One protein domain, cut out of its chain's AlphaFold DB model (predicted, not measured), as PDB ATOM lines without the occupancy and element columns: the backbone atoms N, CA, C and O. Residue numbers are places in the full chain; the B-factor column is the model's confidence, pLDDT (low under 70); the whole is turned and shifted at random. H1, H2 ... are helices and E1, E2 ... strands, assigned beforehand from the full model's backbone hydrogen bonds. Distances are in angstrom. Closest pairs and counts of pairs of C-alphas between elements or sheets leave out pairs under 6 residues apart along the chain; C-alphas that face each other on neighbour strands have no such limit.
ATOM      1  N   ASP A  54     242.728 183.362 193.636       53.44
ATOM      2  CA  ASP A  54     244.023 183.432 192.957       53.44
ATOM      3  C   ASP A  54     245.148 183.219 193.989       53.44
ATOM      4  O   ASP A  54     245.428 184.129 194.774       53.44
ATOM      5  N   PRO A  55     245.812 182.045 194.015       52.47
ATOM      6  CA  PRO A  55     246.898 181.778 194.957       52.47
ATOM      7  C   PRO A  55     248.105 182.718 194.774       52.47
ATOM      8  O   PRO A  55     248.996 182.729 195.622       52.47
ATOM      9  N   TRP A  56     248.132 183.514 193.700       54.91
ATOM     10  CA  TRP A  56     249.193 184.470 193.381       54.91
ATOM     11  C   TRP A  56     248.812 185.936 193.628       54.91
ATOM     12  O   TRP A  56     249.682 186.813 193.569       54.91
ATOM     13  N   ALA A  57     247.546 186.215 193.955       60.66
ATOM     14  CA  ALA A  57     247.088 187.526 194.409       60.66
ATOM     15  C   ALA A  57     247.489 187.727 195.878       60.66
ATOM     16  O   ALA A  57     246.660 187.755 196.788       60.66
ATOM     17  N   LEU A  58     248.798 187.812 196.126       63.53
ATOM     18  CA  LEU A  58     249.315 188.089 197.460       63.53
ATOM     19  C   LEU A  58     248.858 189.487 197.905       63.53
ATOM     20  O   LEU A  58     248.983 190.443 197.132       63.53
ATOM     21  N   PRO A  59     248.353 189.638 199.143       68.81
ATOM     22  CA  PRO A  59     247.960 190.942 199.650       68.81
ATOM     23  C   PRO A  59     249.185 191.858 199.732       68.81
ATOM     24  O   PRO A  59     250.261 191.447 200.166       68.81
ATOM     25  N   LEU A  60     249.009 193.117 199.329       81.62
ATOM     26  CA  LEU A  60     250.023 194.152 199.508       81.62
ATOM     27  C   LEU A  60     250.328 194.318 201.003       81.62
ATOM     28  O   LEU A  60     249.428 194.569 201.806       81.62
ATOM     29  N   ILE A  61     251.602 194.238 201.377       80.19
ATOM     30  CA  ILE A  61     252.059 194.465 202.749       80.19
ATOM     31  C   ILE A  61     252.443 195.939 202.859       80.19
ATOM     32  O   ILE A  61     253.384 196.392 202.205       80.19
ATOM     33  N   ASN A  62     251.699 196.708 203.659       81.75
ATOM     34  CA  ASN A  62     251.862 198.166 203.778       81.75
ATOM     35  C   ASN A  62     251.827 198.889 202.416       81.75
ATOM     36  O   ASN A  62     252.608 199.804 202.163       81.75
ATOM     37  N   GLY A  63     250.949 198.444 201.511       83.94
ATOM     38  CA  GLY A  63     250.818 199.017 200.167       83.94
ATOM     39  C   GLY A  63     251.930 198.622 199.190       83.94
ATOM     40  O   GLY A  63     251.927 199.108 198.061       83.94
ATOM     41  N   CYS A  64     252.853 197.741 199.587       90.31
ATOM     42  CA  CYS A  64     253.948 197.272 198.747       90.31
ATOM     43  C   CYS A  64     253.841 195.779 198.408       90.31
ATOM     44  O   CYS A  64     253.379 194.985 199.232       90.31
ATOM     45  N   PRO A  65     254.274 195.387 197.200       91.56
ATOM     46  CA  PRO A  65     254.410 193.987 196.833       91.56
ATOM     47  C   PRO A  65     255.592 193.351 197.568       91.56
ATOM     48  O   PRO A  65     256.357 194.026 198.265       91.56
ATOM     49  N   ARG A  66     255.741 192.039 197.389       89.12
ATOM     50  CA  ARG A  66     256.836 191.272 197.982       89.12
ATOM     51  C   ARG A  66     258.205 191.802 197.543       89.12
ATOM     52  O   ARG A  66     258.361 192.321 196.433       89.12
ATOM     53  N   ASN A  67     259.199 191.624 198.408       90.44
ATOM     54  CA  ASN A  67     260.582 191.950 198.108       90.44
ATOM     55  C   ASN A  67     261.092 191.181 196.870       90.44
ATOM     56  O   ASN A  67     260.869 189.975 196.755       90.44
ATOM     57  N   CYS A  68     261.797 191.854 195.957       90.38
ATOM     58  CA  CYS A  68     262.365 191.228 194.757       90.38
ATOM     59  C   CYS A  68     263.412 190.144 195.066       90.38
ATOM     60  O   CYS A  68     263.506 189.169 194.325       90.38
ATOM     61  N   VAL A  69     264.170 190.279 196.159       89.12
ATOM     62  CA  VAL A  69     265.138 189.265 196.612       89.12
ATOM     63  C   VAL A  69     264.416 187.980 197.008       89.12
ATOM     64  O   VAL A  69     264.849 186.891 196.646       89.12
ATOM     65  N   GLU A  70     263.285 188.100 197.705       88.38
ATOM     66  CA  GLU A  70     262.492 186.942 198.122       88.38
ATOM     67  C   GLU A  70     261.660 186.335 196.991       88.38
ATOM     68  O   GLU A  70     261.450 185.124 196.957       88.38
ATOM     69  N   ALA A  71     261.131 187.175 196.099       87.69
ATOM     70  CA  ALA A  71     260.328 186.731 194.965       87.69
ATOM     71  C   ALA A  71     261.191 186.054 193.883       87.69
ATOM     72  O   ALA A  71     260.691 185.235 193.112       87.69
ATOM     73  N   GLY A  72     262.490 186.362 193.852       87.25
ATOM     74  CA  GLY A  72     263.437 185.812 192.895       87.25
ATOM     75  C   GLY A  72     263.320 186.432 191.497       87.25
ATOM     76  O   GLY A  72     262.514 187.336 191.254       87.25
ATOM     77  N   PRO A  73     264.147 185.964 190.547       83.56
ATOM     78  CA  PRO A  73     264.268 186.580 189.226       83.56
ATOM     79  C   PRO A  73     263.121 186.232 188.265       83.56
ATOM     80  O   PRO A  73     262.946 186.909 187.255       83.56
ATOM     81  N   ASP A  74     262.348 185.180 188.544       84.50
ATOM     82  CA  ASP A  74     261.214 184.794 187.709       84.50
ATOM     83  C   ASP A  74     259.971 185.613 188.073       84.50
ATOM     84  O   ASP A  74     259.386 185.452 189.146       84.50
ATOM     85  N   SER A  75     259.539 186.457 187.134       85.50
ATOM     86  CA  SER A  75     258.332 187.278 187.269       85.50
ATOM     87  C   SER A  75     257.064 186.478 187.583       85.50
ATOM     88  O   SER A  75     256.118 187.042 188.130       85.50
ATOM     89  N   ALA A  76     257.012 185.179 187.262       83.56
ATOM     90  CA  ALA A  76     255.885 184.321 187.622       83.56
ATOM     91  C   ALA A  76     255.661 184.215 189.139       83.56
ATOM     92  O   ALA A  76     254.527 183.997 189.558       83.56
ATOM     93  N   ASN A  77     256.707 184.436 189.939       85.44
ATOM     94  CA  ASN A  77     256.666 184.376 191.401       85.44
ATOM     95  C   ASN A  77     256.408 185.742 192.064       85.44
ATOM     96  O   ASN A  77     256.416 185.851 193.293       85.44
ATOM     97  N   TRP A  78     256.234 186.804 191.275       89.81
ATOM     98  CA  TRP A  78     256.014 188.156 191.783       89.81
ATOM     99  C   TRP A  78     254.555 188.382 192.189       89.81
ATOM    100  O   TRP A  78     253.647 187.673 191.752       89.81
ATOM    101  N   THR A  79     254.315 189.406 193.013       89.81
ATOM    102  CA  THR A  79     252.961 189.794 193.423       89.81
ATOM    103  C   THR A  79     252.142 190.204 192.201       89.81
ATOM    104  O   THR A  79     252.604 191.005 191.387       89.81
ATOM    105  N   GLN A  80     250.922 189.680 192.074       88.56
ATOM    106  CA  GLN A  80     250.010 190.054 190.994       88.56
ATOM    107  C   GLN A  80     249.108 191.215 191.413       88.56
ATOM    108  O   GLN A  80     248.416 191.151 192.427       88.56
ATOM    109  N   LEU A  81     249.101 192.274 190.607       85.00
ATOM    110  CA  LEU A  81     248.180 193.398 190.709       85.00
ATOM    111  C   LEU A  81     247.287 193.448 189.476       85.00
ATOM    112  O   LEU A  81     247.709 193.143 188.363       85.00
ATOM    113  N   TYR A  82     246.052 193.876 189.696       82.56
ATOM    114  CA  TYR A  82     245.027 193.992 188.660       82.56
ATOM    115  C   TYR A  82     244.676 195.447 188.335       82.56
ATOM    116  O   TYR A  82     244.025 195.710 187.330       82.56
ATOM    117  N   ASP A  83     245.136 196.385 189.167       78.06
ATOM    118  CA  ASP A  83     244.964 197.821 188.989       78.06
ATOM    119  C   ASP A  83     246.339 198.502 188.953       78.06
ATOM    120  O   ASP A  83     247.176 198.306 189.840       78.06
ATOM    121  N   GLN A  84     246.568 199.321 187.928       79.38
ATOM    122  CA  GLN A  84     247.777 200.131 187.782       79.38
ATOM    123  C   GLN A  84     247.918 201.161 188.907       79.38
ATOM    124  O   GLN A  84     249.041 201.461 189.317       79.38
ATOM    125  N   ASN A  85     246.808 201.646 189.471       81.94
ATOM    126  CA  ASN A  85     246.819 202.596 190.584       81.94
ATOM    127  C   ASN A  85     247.540 202.035 191.818       81.94
ATOM    128  O   ASN A  85     248.126 202.788 192.598       81.94
ATOM    129  N   HIS A  86     247.573 200.707 191.976       84.69
ATOM    130  CA  HIS A  86     248.280 200.058 193.077       84.69
ATOM    131  C   HIS A  86     249.808 200.228 193.001       84.69
ATOM    132  O   HIS A  86     250.470 200.201 194.037       84.69
ATOM    133  N   LEU A  87     250.380 200.492 191.818       86.75
ATOM    134  CA  LEU A  87     251.812 200.795 191.672       86.75
ATOM    135  C   LEU A  87     252.207 202.118 192.354       86.75
ATOM    136  O   LEU A  87     253.369 202.314 192.708       86.75
ATOM    137  N   SER A  88     251.252 203.027 192.560       86.81
ATOM    138  CA  SER A  88     251.479 204.322 193.217       86.81
ATOM    139  C   SER A  88     251.393 204.257 194.747       86.81
ATOM    140  O   SER A  88     251.842 205.190 195.428       86.81
ATOM    141  N   LEU A  89     250.836 203.166 195.290       87.94
ATOM    142  CA  LEU A  89     250.710 202.947 196.733       87.94
ATOM    143  C   LEU A  89     252.077 202.695 197.373       87.94
ATOM    144  O   LEU A  89     252.385 203.260 198.422       87.94
ATOM    145  N   CYS A  90     252.922 201.904 196.710       88.69
ATOM    146  CA  CYS A  90     254.255 201.616 197.207       88.69
ATOM    147  C   CYS A  90     255.215 202.783 196.944       88.69
ATOM    148  O   CYS A  90     255.343 203.274 195.820       88.69
ATOM    149  N   LYS A  91     255.923 203.216 197.990       89.31
ATOM    150  CA  LYS A  91     256.955 204.265 197.894       89.31
ATOM    151  C   LYS A  91     258.348 203.722 197.584       89.31
ATOM    152  O   LYS A  91     259.229 204.502 197.235       89.31
ATOM    153  N   TYR A  92     258.543 202.410 197.687       92.19
ATOM    154  CA  TYR A  92     259.797 201.772 197.308       92.19
ATOM    155  C   TYR A  92     259.907 201.598 195.791       92.19
ATOM    156  O   TYR A  92     258.883 201.551 195.104       92.19
ATOM    157  N   PRO A  93     261.136 201.471 195.263       93.38
ATOM    158  CA  PRO A  93     261.349 201.166 193.857       93.38
ATOM    159  C   PRO A  93     260.650 199.865 193.475       93.38
ATOM    160  O   PRO A  93     260.758 198.866 194.195       93.38
ATOM    161  N   LEU A  94     259.952 199.888 192.343       94.56
ATOM    162  CA  LEU A  94     259.190 198.754 191.831       94.56
ATOM    163  C   LEU A  94     259.811 198.240 190.544       94.56
ATOM    164  O   LEU A  94     260.199 199.036 189.689       94.56
ATOM    165  N   LEU A  95     259.831 196.922 190.397       94.62
ATOM    166  CA  LEU A  95     260.144 196.228 189.157       94.62
ATOM    167  C   LEU A  95     258.912 195.426 188.747       94.62
ATOM    168  O   LEU A  95     258.358 194.695 189.570       94.62
ATOM    169  N   PHE A  96     258.451 195.586 187.508       92.69
ATOM    170  CA  PHE A  96     257.217 194.953 187.059       92.69
ATOM    171  C   PHE A  96     257.182 194.601 185.574       92.69
ATOM    172  O   PHE A  96     257.900 195.166 184.750       92.69
ATOM    173  N   ALA A  97     256.303 193.657 185.248       88.75
ATOM    174  CA  ALA A  97     256.013 193.194 183.900       88.75
ATOM    175  C   ALA A  97     254.500 193.229 183.644       88.75
ATOM    176  O   ALA A  97     253.704 192.866 184.516       88.75
ATOM    177  N   PHE A  98     254.112 193.614 182.428       80.69
ATOM    178  CA  PHE A  98     252.731 193.502 181.957       80.69
ATOM    179  C   PHE A  98     252.545 192.232 181.137       80.69
ATOM    180  O   PHE A  98     253.414 191.844 180.355       80.69
ATOM    181  N   ASN A  99     251.363 191.630 181.235       70.12
ATOM    182  CA  ASN A  99     250.948 190.628 180.265       70.12
ATOM    183  C   ASN A  99     250.443 191.308 178.976       70.12
ATOM    184  O   ASN A  99     249.252 191.571 178.832       70.12
ATOM    185  N   VAL A 100     251.357 191.615 178.049       62.88
ATOM    186  CA  VAL A 100     251.061 192.336 176.788       62.88
ATOM    187  C   VAL A 100     250.358 191.447 175.739       62.88
ATOM    188  O   VAL A 100     249.916 191.939 174.707       62.88
ATOM    189  N   HIS A 101     250.225 190.137 175.984       52.09
ATOM    190  CA  HIS A 101     249.627 189.194 175.024       52.09
ATOM    191  C   HIS A 101     248.096 189.196 175.024       52.09
ATOM    192  O   HIS A 101     247.480 188.731 174.065       52.09
ATOM    193  N   ASN A 102     247.473 189.722 176.077       48.25
ATOM    194  CA  ASN A 102     246.028 189.877 176.131       48.25
ATOM    195  C   ASN A 102     245.673 191.280 175.633       48.25
ATOM    196  O   ASN A 102     246.313 192.257 176.021       48.25
ATOM    197  N   GLY A 103     244.641 191.397 174.789       45.47
ATOM    198  CA  GLY A 103     244.059 192.705 174.477       45.47
ATOM    199  C   GLY A 103     243.673 193.448 175.768       45.47
ATOM    200  O   GLY A 103     243.565 192.812 176.819       45.47
ATOM    201  N   PRO A 104     243.432 194.771 175.728       48.59
ATOM    202  CA  PRO A 104     243.132 195.597 176.908       48.59
ATOM    203  C   PRO A 104     241.791 195.264 177.612       48.59
ATOM    204  O   PRO A 104     241.156 196.122 178.222       48.59
ATOM    205  N   SER A 105     241.308 194.022 177.545       48.03
ATOM    206  CA  SER A 105     240.112 193.559 178.232       48.03
ATOM    207  C   SER A 105     240.363 193.382 179.732       48.03
ATOM    208  O   SER A 105     241.025 192.437 180.154       48.03
ATOM    209  N   ARG A 106     239.760 194.295 180.499       50.97
ATOM    210  CA  ARG A 106     239.329 194.288 181.916       50.97
ATOM    211  C   ARG A 106     240.275 193.833 183.040       50.97
ATOM    212  O   ARG A 106     240.031 194.275 184.154       50.97
ATOM    213  N   TYR A 107     241.331 193.052 182.807       56.41
ATOM    214  CA  TYR A 107     242.236 192.565 183.860       56.41
ATOM    215  C   TYR A 107     243.660 192.381 183.319       56.41
ATOM    216  O   TYR A 107     244.132 191.261 183.117       56.41
ATOM    217  N   SER A 108     244.367 193.478 183.043       66.88
ATOM    218  CA  SER A 108     245.802 193.393 182.764       66.88
ATOM    219  C   SER A 108     246.528 192.984 184.046       66.88
ATOM    220  O   SER A 108     246.647 193.793 184.964       66.88
ATOM    221  N   THR A 109     247.000 191.739 184.125       79.19
ATOM    222  CA  THR A 109     247.831 191.295 185.249       79.19
ATOM    223  C   THR A 109     249.185 191.993 185.188       79.19
ATOM    224  O   THR A 109     249.925 191.870 184.205       79.19
ATOM    225  N   ILE A 110     249.505 192.702 186.263       86.94
ATOM    226  CA  ILE A 110     250.787 193.350 186.499       86.94
ATOM    227  C   ILE A 110     251.521 192.499 187.523       86.94
ATOM    228  O   ILE A 110     251.089 192.377 188.666       86.94
ATOM    229  N   ARG A 111     252.629 191.891 187.117       91.19
ATOM    230  CA  ARG A 111     253.503 191.153 188.033       91.19
ATOM    231  C   ARG A 111     254.534 192.123 188.557       91.19
ATOM    232  O   ARG A 111     255.225 192.729 187.745       91.19
ATOM    233  N   VAL A 112     254.634 192.288 189.869       92.19
ATOM    234  CA  VAL A 112     255.488 193.307 190.485       92.19
ATOM    235  C   VAL A 112     256.186 192.793 191.739       92.19
ATOM    236  O   VAL A 112     255.613 192.062 192.547       92.19
ATOM    237  N   CYS A 113     257.423 193.229 191.925       93.06
ATOM    238  CA  CYS A 113     258.141 193.142 193.187       93.06
ATOM    239  C   CYS A 113     258.722 194.516 193.552       93.06
ATOM    240  O   CYS A 113     258.809 195.421 192.714       93.06
ATOM    241  N   ALA A 114     259.104 194.689 194.814       93.62
ATOM    242  CA  ALA A 114     259.697 195.924 195.319       93.62
ATOM    243  C   ALA A 114     261.109 195.677 195.858       93.62
ATOM    244  O   ALA A 114     261.356 194.653 196.488       93.62
ATOM    245  N   LEU A 115     262.029 196.627 195.678       88.00
ATOM    246  CA  LEU A 115     263.418 196.474 196.142       88.00
ATOM    247  C   LEU A 115     263.518 196.326 197.678       88.00
ATOM    248  O   LEU A 115     264.395 195.624 198.161       88.00
ATOM    249  N   ASN A 116     262.580 196.926 198.424       79.94
ATOM    250  CA  ASN A 116     262.464 196.862 199.892       79.94
ATOM    251  C   ASN A 116     260.997 196.701 200.355       79.94
ATOM    252  O   ASN A 116     260.583 197.268 201.364       79.94
ATOM    253  N   GLY A 117     260.152 196.023 199.572       60.53
ATOM    254  CA  GLY A 117     258.733 195.877 199.919       60.53
ATOM    255  C   GLY A 117     258.454 194.699 200.844       60.53
ATOM    256  O   GLY A 117     259.014 193.624 200.671       60.53
ATOM    257  N   GLY A 118     257.525 194.898 201.782       56.69
ATOM    258  CA  GLY A 118     256.917 193.806 202.539       56.69
ATOM    259  C   GLY A 118     257.729 193.237 203.701       56.69
ATOM    260  O   GLY A 118     257.591 192.054 203.992       56.69
TER     261      GLY A 118
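AT A GLANCE: This is residues 54 to 118 of the 229 residues of an uncharacterized protein of Metarhizium brunneum (UniProt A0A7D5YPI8). With little regular structure, mostly loops surround a small three-stranded sheet, with short helices H1 and H2 on opposite faces. Of 65 printed residues, 22 are in named elements, H1, E1, H2, E2, E3 in turn: mixed class, antiparallel sheet E1, E3, E2. It is compact, radius of gyration of the C-alphas 11.0 A, spanning 32 by 23 by 21 A.

IN THESE COORDINATES: H1 is residues 68 to 71, from C-alpha 68 at (262.365, 191.228, 194.757); E1 79 to 81; H2 84 to 88; E2 94 to 98, 12.9 A; E3 110 to 114, 12.8 A, to C-alpha 114 at (259.697, 195.924, 195.319).

HOW THE PARTS SIT: Inner strand E3 is antiparallel to E1 (N 81 and O 110, 2.8 A) and, as a hairpin, to E2 (N 95 and O 113, 2.9 A). E1, H2, E2 form a split strand-helix-strand unit, E3 between its same-way strands, crossover right-handed. Heights over the sheet are 7.2 A for H1 and 8.0 A for H2; the closest C-alphas of H1 and E3, Cys 68 and Cys 113, are 4.9 A apart. H2 has 0 of 1 O i to N i+4 pairs within range, but 2 of 2 O i to N i+3; H1 is too short for O i to N i+4.

THE WHOLE: The farthest C-alphas, Gly 103 and Asn 116, are 31.7 A apart. The printed part has no cut; link E2 to E3 is long. pLDDT is under 70 at residues 54 to 59, 100 to 108 and 117 to 118.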